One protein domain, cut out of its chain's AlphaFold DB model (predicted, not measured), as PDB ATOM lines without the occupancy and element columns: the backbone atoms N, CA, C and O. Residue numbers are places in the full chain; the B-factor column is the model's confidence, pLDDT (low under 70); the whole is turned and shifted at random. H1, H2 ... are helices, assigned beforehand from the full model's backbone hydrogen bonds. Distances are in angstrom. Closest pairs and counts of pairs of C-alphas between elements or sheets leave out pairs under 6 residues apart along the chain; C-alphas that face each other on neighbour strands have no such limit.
ATOM      1  N   VAL A  11     -21.063  15.269   4.238       55.66
ATOM      2  CA  VAL A  11     -20.900  15.437   2.785       55.66
ATOM      3  C   VAL A  11     -21.001  14.048   2.132       55.66
ATOM      4  O   VAL A  11     -20.938  13.038   2.836       55.66
ATOM      5  N   PRO A  12     -21.059  13.984   0.797       50.97
ATOM      6  CA  PRO A  12     -22.231  13.569   0.031       50.97
ATOM      7  C   PRO A  12     -22.696  12.139   0.351       50.97
ATOM      8  O   PRO A  12     -21.900  11.203   0.429       50.97
ATOM      9  N   GLU A  13     -24.010  11.966   0.490       55.31
ATOM     10  CA  GLU A  13     -24.633  10.653   0.632       55.31
ATOM     11  C   GLU A  13     -24.457   9.842  -0.655       55.31
ATOM     12  O   GLU A  13     -25.211   9.971  -1.619       55.31
ATOM     13  N   THR A  14     -23.478   8.944  -0.672       58.69
ATOM     14  CA  THR A  14     -23.527   7.779  -1.557       58.69
ATOM     15  C   THR A  14     -24.713   6.928  -1.112       58.69
ATOM     16  O   THR A  14     -24.588   6.190  -0.139       58.69
ATOM     17  N   ALA A  15     -25.871   7.123  -1.756       60.19
ATOM     18  CA  ALA A  15     -27.129   6.383  -1.582       60.19
ATOM     19  C   ALA A  15     -27.296   5.738  -0.184       60.19
ATOM     20  O   ALA A  15     -27.161   4.525  -0.022       60.19
ATOM     21  N   GLY A  16     -27.540   6.562   0.842       69.44
ATOM     22  CA  GLY A  16     -27.845   6.104   2.205       69.44
ATOM     23  C   GLY A  16     -26.646   5.729   3.088       69.44
ATOM     24  O   GLY A  16     -26.843   5.185   4.175       69.44
ATOM     25  N   VAL A  17     -25.404   6.004   2.669       75.31
ATOM     26  CA  VAL A  17     -24.205   5.807   3.502       75.31
ATOM     27  C   VAL A  17     -23.537   7.136   3.814       75.31
ATOM     28  O   VAL A  17     -23.024   7.824   2.932       75.31
ATOM     29  N   ARG A  18     -23.490   7.467   5.107       79.69
ATOM     30  CA  ARG A  18     -22.764   8.630   5.617       79.69
ATOM     31  C   ARG A  18     -21.258   8.362   5.606       79.69
ATOM     32  O   ARG A  18     -20.798   7.315   6.075       79.69
ATOM     33  N   VAL A  19     -20.492   9.337   5.127       82.12
ATOM     34  CA  VAL A  19     -19.023   9.319   5.129       82.12
ATOM     35  C   VAL A  19     -18.474  10.430   6.019       82.12
ATOM     36  O   VAL A  19     -19.099  11.471   6.215       82.12
ATOM     37  N   CYS A  20     -17.300  10.200   6.601       81.94
ATOM     38  CA  CYS A  20     -16.597  11.208   7.377       81.94
ATOM     39  C   CYS A  20     -16.104  12.322   6.444       81.94
ATOM     40  O   CYS A  20     -15.307  12.059   5.546       81.94
ATOM     41  N   GLY A  21     -16.502  13.570   6.695       76.75
ATOM     42  CA  GLY A  21     -16.037  14.722   5.912       76.75
ATOM     43  C   GLY A  21     -14.539  15.032   6.050       76.75
ATOM     44  O   GLY A  21     -14.017  15.816   5.268       76.75
ATOM     45  N   SER A  22     -13.841  14.428   7.020       77.31
ATOM     46  CA  SER A  22     -12.404  14.649   7.250       77.31
ATOM     47  C   SER A  22     -11.518  13.617   6.550       77.31
ATOM     48  O   SER A  22     -10.540  13.991   5.913       77.31
ATOM     49  N   CYS A  23     -11.847  12.326   6.649       79.62
ATOM     50  CA  CYS A  23     -11.025  11.246   6.089       79.62
ATOM     51  C   CYS A  23     -11.703  10.471   4.948       79.62
ATOM     52  O   CYS A  23     -11.124   9.520   4.429       79.62
ATOM     53  N   GLY A  24     -12.945  10.812   4.585       79.44
ATOM     54  CA  GLY A  24     -13.706  10.163   3.511       79.44
ATOM     55  C   GLY A  24     -14.128   8.715   3.791       79.44
ATOM     56  O   GLY A  24     -14.697   8.062   2.916       79.44
ATOM     57  N   ARG A  25     -13.851   8.183   4.990       84.38
ATOM     58  CA  ARG A  25     -14.186   6.799   5.363       84.38
ATOM     59  C   ARG A  25     -15.648   6.677   5.809       84.38
ATOM     60  O   ARG A  25     -16.176   7.627   6.395       84.38
ATOM     61  N   PRO A  26     -16.297   5.521   5.599       85.62
ATOM     62  CA  PRO A  26     -17.632   5.262   6.127       85.62
ATOM     63  C   PRO A  26     -17.692   5.437   7.651       85.62
ATOM     64  O   PRO A  26     -16.814   4.967   8.381       85.62
ATOM     65  N   VAL A  27     -18.747   6.090   8.144       84.12
ATOM     66  CA  VAL A  27     -19.043   6.121   9.586       84.12
ATOM     67  C   VAL A  27     -19.920   4.935   9.987       84.12
ATOM     68  O   VAL A  27     -20.636   4.368   9.158       84.12
ATOM     69  N   ALA A  28     -19.878   4.552  11.266       80.75
ATOM     70  CA  ALA A  28     -20.732   3.499  11.815       80.75
ATOM     71  C   ALA A  28     -22.224   3.879  11.771       80.75
ATOM     72  O   ALA A  28     -22.581   5.062  11.772       80.75
ATOM     73  N   ALA A  29     -23.096   2.870  11.685       80.88
ATOM     74  CA  ALA A  29     -24.545   3.066  11.732       80.88
ATOM     75  C   ALA A  29     -24.958   3.597  13.101       80.88
ATOM     76  O   ALA A  29     -24.442   3.117  14.108       80.88
ATOM     77  N   ARG A  30     -25.854   4.593  13.145       76.75
ATOM     78  CA  ARG A  30     -26.456   5.034  14.412       76.75
ATOM     79  C   ARG A  30     -27.660   4.176  14.759       76.75
ATOM     80  O   ARG A  30     -27.864   3.893  15.933       76.75
ATOM     81  N   ASP A  31     -28.413   3.745  13.756       79.69
ATOM     82  CA  ASP A  31     -29.585   2.900  13.944       79.69
ATOM     83  C   ASP A  31     -29.645   1.732  12.949       79.69
ATOM     84  O   ASP A  31     -28.868   1.622  11.995       79.69
ATOM     85  N   ARG A  32     -30.575   0.813  13.221       80.25
ATOM     86  CA  ARG A  32     -30.763  -0.417  12.448       80.25
ATOM     87  C   ARG A  32     -31.264  -0.152  11.028       80.25
ATOM     88  O   ARG A  32     -30.947  -0.939  10.141       80.25
ATOM     89  N   ALA A  33     -32.039   0.913  10.809       82.06
ATOM     90  CA  ALA A  33     -32.587   1.227   9.492       82.06
ATOM     91  C   ALA A  33     -31.483   1.673   8.524       82.06
ATOM     92  O   ALA A  33     -31.562   1.411   7.326       82.06
ATOM     93  N   GLU A  34     -30.400   2.252   9.046       77.62
ATOM     94  CA  GLU A  34     -29.224   2.566   8.239       77.62
ATOM     95  C   GLU A  34     -28.336   1.348   7.895       77.62
ATOM     96  O   GLU A  34     -27.277   1.512   7.272       77.62
ATOM     97  N   TYR A  35     -28.687   0.133   8.332       81.44
ATOM     98  CA  TYR A  35     -27.909  -1.074   8.051       81.44
ATOM     99  C   TYR A  35     -28.349  -1.708   6.727       81.44
ATOM    100  O   TYR A  35     -29.198  -2.597   6.682       81.44
ATOM    101  N   THR A  36     -27.765  -1.236   5.624       84.50
ATOM    102  CA  THR A  36     -28.057  -1.724   4.267       84.50
ATOM    103  C   THR A  36     -26.937  -2.615   3.722       84.50
ATOM    104  O   THR A  36     -25.780  -2.518   4.138       84.50
ATOM    105  N   ALA A  37     -27.252  -3.462   2.735       84.19
ATOM    106  CA  ALA A  37     -26.256  -4.304   2.064       84.19
ATOM    107  C   ALA A  37     -25.149  -3.474   1.381       84.19
ATOM    108  O   ALA A  37     -23.972  -3.829   1.453       84.19
ATOM    109  N   ALA A  38     -25.512  -2.333   0.784       80.94
ATOM    110  CA  ALA A  38     -24.558  -1.394   0.194       80.94
ATOM    111  C   ALA A  38     -23.565  -0.860   1.240       80.94
ATOM    112  O   ALA A  38     -22.362  -0.782   0.987       80.94
ATOM    113  N   ARG A  39     -24.049  -0.566   2.452       82.88
ATOM    114  CA  ARG A  39     -23.206  -0.132   3.566       82.88
ATOM    115  C   ARG A  39     -22.296  -1.238   4.078       82.88
ATOM    116  O   ARG A  39     -21.114  -0.984   4.292       82.88
ATOM    117  N   ALA A  40     -22.826  -2.444   4.268       83.81
ATOM    118  CA  ALA A  40     -22.030  -3.590   4.696       83.81
ATOM    119  C   ALA A  40     -20.865  -3.843   3.723       83.81
ATOM    120  O   ALA A  40     -19.733  -4.034   4.160       83.81
ATOM    121  N   ARG A  41     -21.119  -3.735   2.410       86.00
ATOM    122  CA  ARG A  41     -20.087  -3.817   1.366       86.00
ATOM    123  C   ARG A  41     -19.028  -2.720   1.518       86.00
ATOM    124  O   ARG A  41     -17.848  -3.025   1.625       86.00
ATOM    125  N   LEU A  42     -19.454  -1.461   1.637       81.06
ATOM    126  CA  LEU A  42     -18.550  -0.316   1.820       81.06
ATOM    127  C   LEU A  42     -17.666  -0.436   3.070       81.06
ATOM    128  O   LEU A  42     -16.512  -0.009   3.050       81.06
ATOM    129  N   LEU A  43     -18.194  -1.013   4.151       82.00
ATOM    130  CA  LEU A  43     -17.440  -1.266   5.378       82.00
ATOM    131  C   LEU A  43     -16.390  -2.361   5.206       82.00
ATOM    132  O   LEU A  43     -15.289  -2.208   5.727       82.00
ATOM    133  N   LEU A  44     -16.702  -3.424   4.466       84.81
ATOM    134  CA  LEU A  44     -15.724  -4.460   4.126       84.81
ATOM    135  C   LEU A  44     -14.612  -3.902   3.228       84.81
ATOM    136  O   LEU A  44     -13.444  -4.200   3.458       84.81
ATOM    137  N   ASP A  45     -14.961  -3.049   2.260       84.56
ATOM    138  CA  ASP A  45     -14.000  -2.510   1.290       84.56
ATOM    139  C   ASP A  45     -13.102  -1.397   1.865       84.56
ATOM    140  O   ASP A  45     -11.928  -1.303   1.509       84.56
ATOM    141  N   ARG A  46     -13.630  -0.512   2.729       82.38
ATOM    142  CA  ARG A  46     -12.911   0.701   3.200       82.38
ATOM    143  C   ARG A  46     -12.712   0.799   4.719       82.38
ATOM    144  O   ARG A  46     -11.970   1.668   5.203       82.38
ATOM    145  N   GLY A  47     -13.353  -0.074   5.492       84.62
ATOM    146  CA  GLY A  47     -13.327  -0.060   6.957       84.62
ATOM    147  C   GLY A  47     -14.040   1.145   7.588       84.62
ATOM    148  O   GLY A  47     -14.577   2.015   6.905       84.62
ATOM    149  N   PHE A  48     -14.022   1.211   8.922       84.06
ATOM    150  CA  PHE A  48     -14.662   2.284   9.691       84.06
ATOM    151  C   PHE A  48     -13.749   3.492   9.910       84.06
ATOM    152  O   PHE A  48     -12.551   3.355  10.170       84.06
ATOM    153  N   CYS A  49     -14.337   4.687   9.890       84.12
ATOM    154  CA  CYS A  49     -13.692   5.883  10.419       84.12
ATOM    155  C   CYS A  49     -13.482   5.768  11.941       84.12
ATOM    156  O   CYS A  49     -14.446   5.582  12.679       84.12
ATOM    157  N   LEU A  50     -12.239   5.960  12.400       80.44
ATOM    158  CA  LEU A  50     -11.856   6.052  13.820       80.44
ATOM    159  C   LEU A  50     -11.297   7.434  14.198       80.44
ATOM    160  O   LEU A  50     -10.728   7.596  15.274       80.44
ATOM    161  N   CYS A  51     -11.392   8.421  13.303       77.19
ATOM    162  CA  CYS A  51     -10.854   9.750  13.564       77.19
ATOM    163  C   CYS A  51     -11.469  10.324  14.851       77.19
ATOM    164  O   CYS A  51     -12.697  10.274  14.994       77.19
ATOM    165  N   PRO A  52     -10.654  10.889  15.761       65.56
ATOM    166  CA  PRO A  52     -11.183  11.611  16.904       65.56
ATOM    167  C   PRO A  52     -12.063  12.740  16.370       65.56
ATOM    168  O   PRO A  52     -11.642  13.516  15.509       65.56
ATOM    169  N   GLN A  53     -13.319  12.792  16.813       57.56
ATOM    170  CA  GLN A  53     -14.182  13.925  16.495       57.56
ATOM    171  C   GLN A  53     -13.460  15.204  16.950       57.56
ATOM    172  O   GLN A  53     -12.965  15.231  18.079       57.56
ATOM    173  N   PRO A  54     -13.375  16.258  16.116       52.94
ATOM    174  CA  PRO A  54     -12.876  17.538  16.590       52.94
ATOM    175  C   PRO A  54     -13.709  17.979  17.810       52.94
ATOM    176  O   PRO A  54     -14.925  17.756  17.828       52.94
ATOM    177  N   PRO A  55     -13.083  18.579  18.837       46.12
ATOM    178  CA  PRO A  55     -13.638  18.757  20.185       46.12
ATOM    179  C   PRO A  55     -14.810  19.752  20.306       46.12
ATOM    180  O   PRO A  55     -15.099  20.226  21.398       46.12
ATOM    181  N   ALA A  56     -15.565  20.029  19.242       50.03
ATOM    182  CA  ALA A  56     -16.733  20.913  19.304       50.03
ATOM    183  C   ALA A  56     -17.885  20.348  20.171       50.03
ATOM    184  O   ALA A  56     -18.714  21.103  20.677       50.03
ATOM    185  N   ALA A  57     -17.930  19.026  20.391       47.12
ATOM    186  CA  ALA A  57     -18.892  18.388  21.297       47.12
ATOM    187  C   ALA A  57     -18.392  18.280  22.754       47.12
ATOM    188  O   ALA A  57     -19.207  18.214  23.672       47.12
ATOM    189  N   ALA A  58     -17.073  18.297  22.982       47.47
ATOM    190  CA  ALA A  58     -16.496  18.199  24.325       47.47
ATOM    191  C   ALA A  58     -16.591  19.531  25.089       47.47
ATOM    192  O   ALA A  58     -16.862  19.534  26.287       47.47
ATOM    193  N   GLU A  59     -16.474  20.667  24.393       46.19
ATOM    194  CA  GLU A  59     -16.658  21.996  24.997       46.19
ATOM    195  C   GLU A  59     -18.099  22.259  25.453       46.19
ATOM    196  O   GLU A  59     -18.319  22.944  26.452       46.19
ATOM    197  N   SER A  60     -19.085  21.682  24.759       44.31
ATOM    198  CA  SER A  60     -20.502  21.855  25.103       44.31
ATOM    199  C   SER A  60     -20.873  21.116  26.395       44.31
ATOM    200  O   SER A  60     -21.638  21.647  27.197       44.31
ATOM    201  N   LEU A  61     -20.290  19.934  26.644       52.25
ATOM    202  CA  LEU A  61     -20.439  19.232  27.925       52.25
ATOM    203  C   LEU A  61     -19.598  19.885  29.036       52.25
ATOM    204  O   LEU A  61     -20.091  20.053  30.146       52.25
ATOM    205  N   ALA A  62     -18.366  20.311  28.740       47.91
ATOM    206  CA  ALA A  62     -17.488  20.937  29.731       47.91
ATOM    207  C   ALA A  62     -18.033  22.282  30.252       47.91
ATOM    208  O   ALA A  62     -17.937  22.554  31.447       47.91
ATOM    209  N   ARG A  63     -18.678  23.099  29.399       49.03
ATOM    210  CA  ARG A  63     -19.377  24.327  29.839       49.03
ATOM    211  C   ARG A  63     -20.702  24.059  30.550       49.03
ATOM    212  O   ARG A  63     -21.110  24.897  31.346       49.03
TER     213      ARG A  63
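Overview. This is residues 11 to 63 of the 69 residues of an uncharacterized protein of Actinoplanes utahensis (UniProt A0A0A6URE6). With little regular structure, the domain is a small body of winding chain, residues 11 to 36, with the short helix H1 at its side; residues 55 to 63, which include H2, stick out from this body as an arm. The printed part has 53 residues with two named helices, H1 then H2, and no named strand; its class is all helix, with 16 residues in named elements. It is loose, with a radius of gyration of the C-alphas of 12.9 A, and elongated, spanning 40 by 22 by 18 A.

Arrangement. H1, residues 37 to 46, and H2, residues 58 to 63, are apart. In both, every O i to N i+4 pair is within hydrogen-bond range.

Along the chain. Residues 11 to 36 hold no named element. H1 begins at C-alpha 37 (-26.256, -4.304, 2.064) and is 14.3 A long. H2 ends at C-alpha 63 (-19.377, 24.327, 29.839).

Size, cuts and confidence. The C-alphas farthest apart, of Ala 37 and Arg 63, are 40.5 A apart. The printed part has no cut. The link from H1 to H2, 11 residues, is long. Confidence is low, under 70, in residues 11 to 16 and 52 to 63.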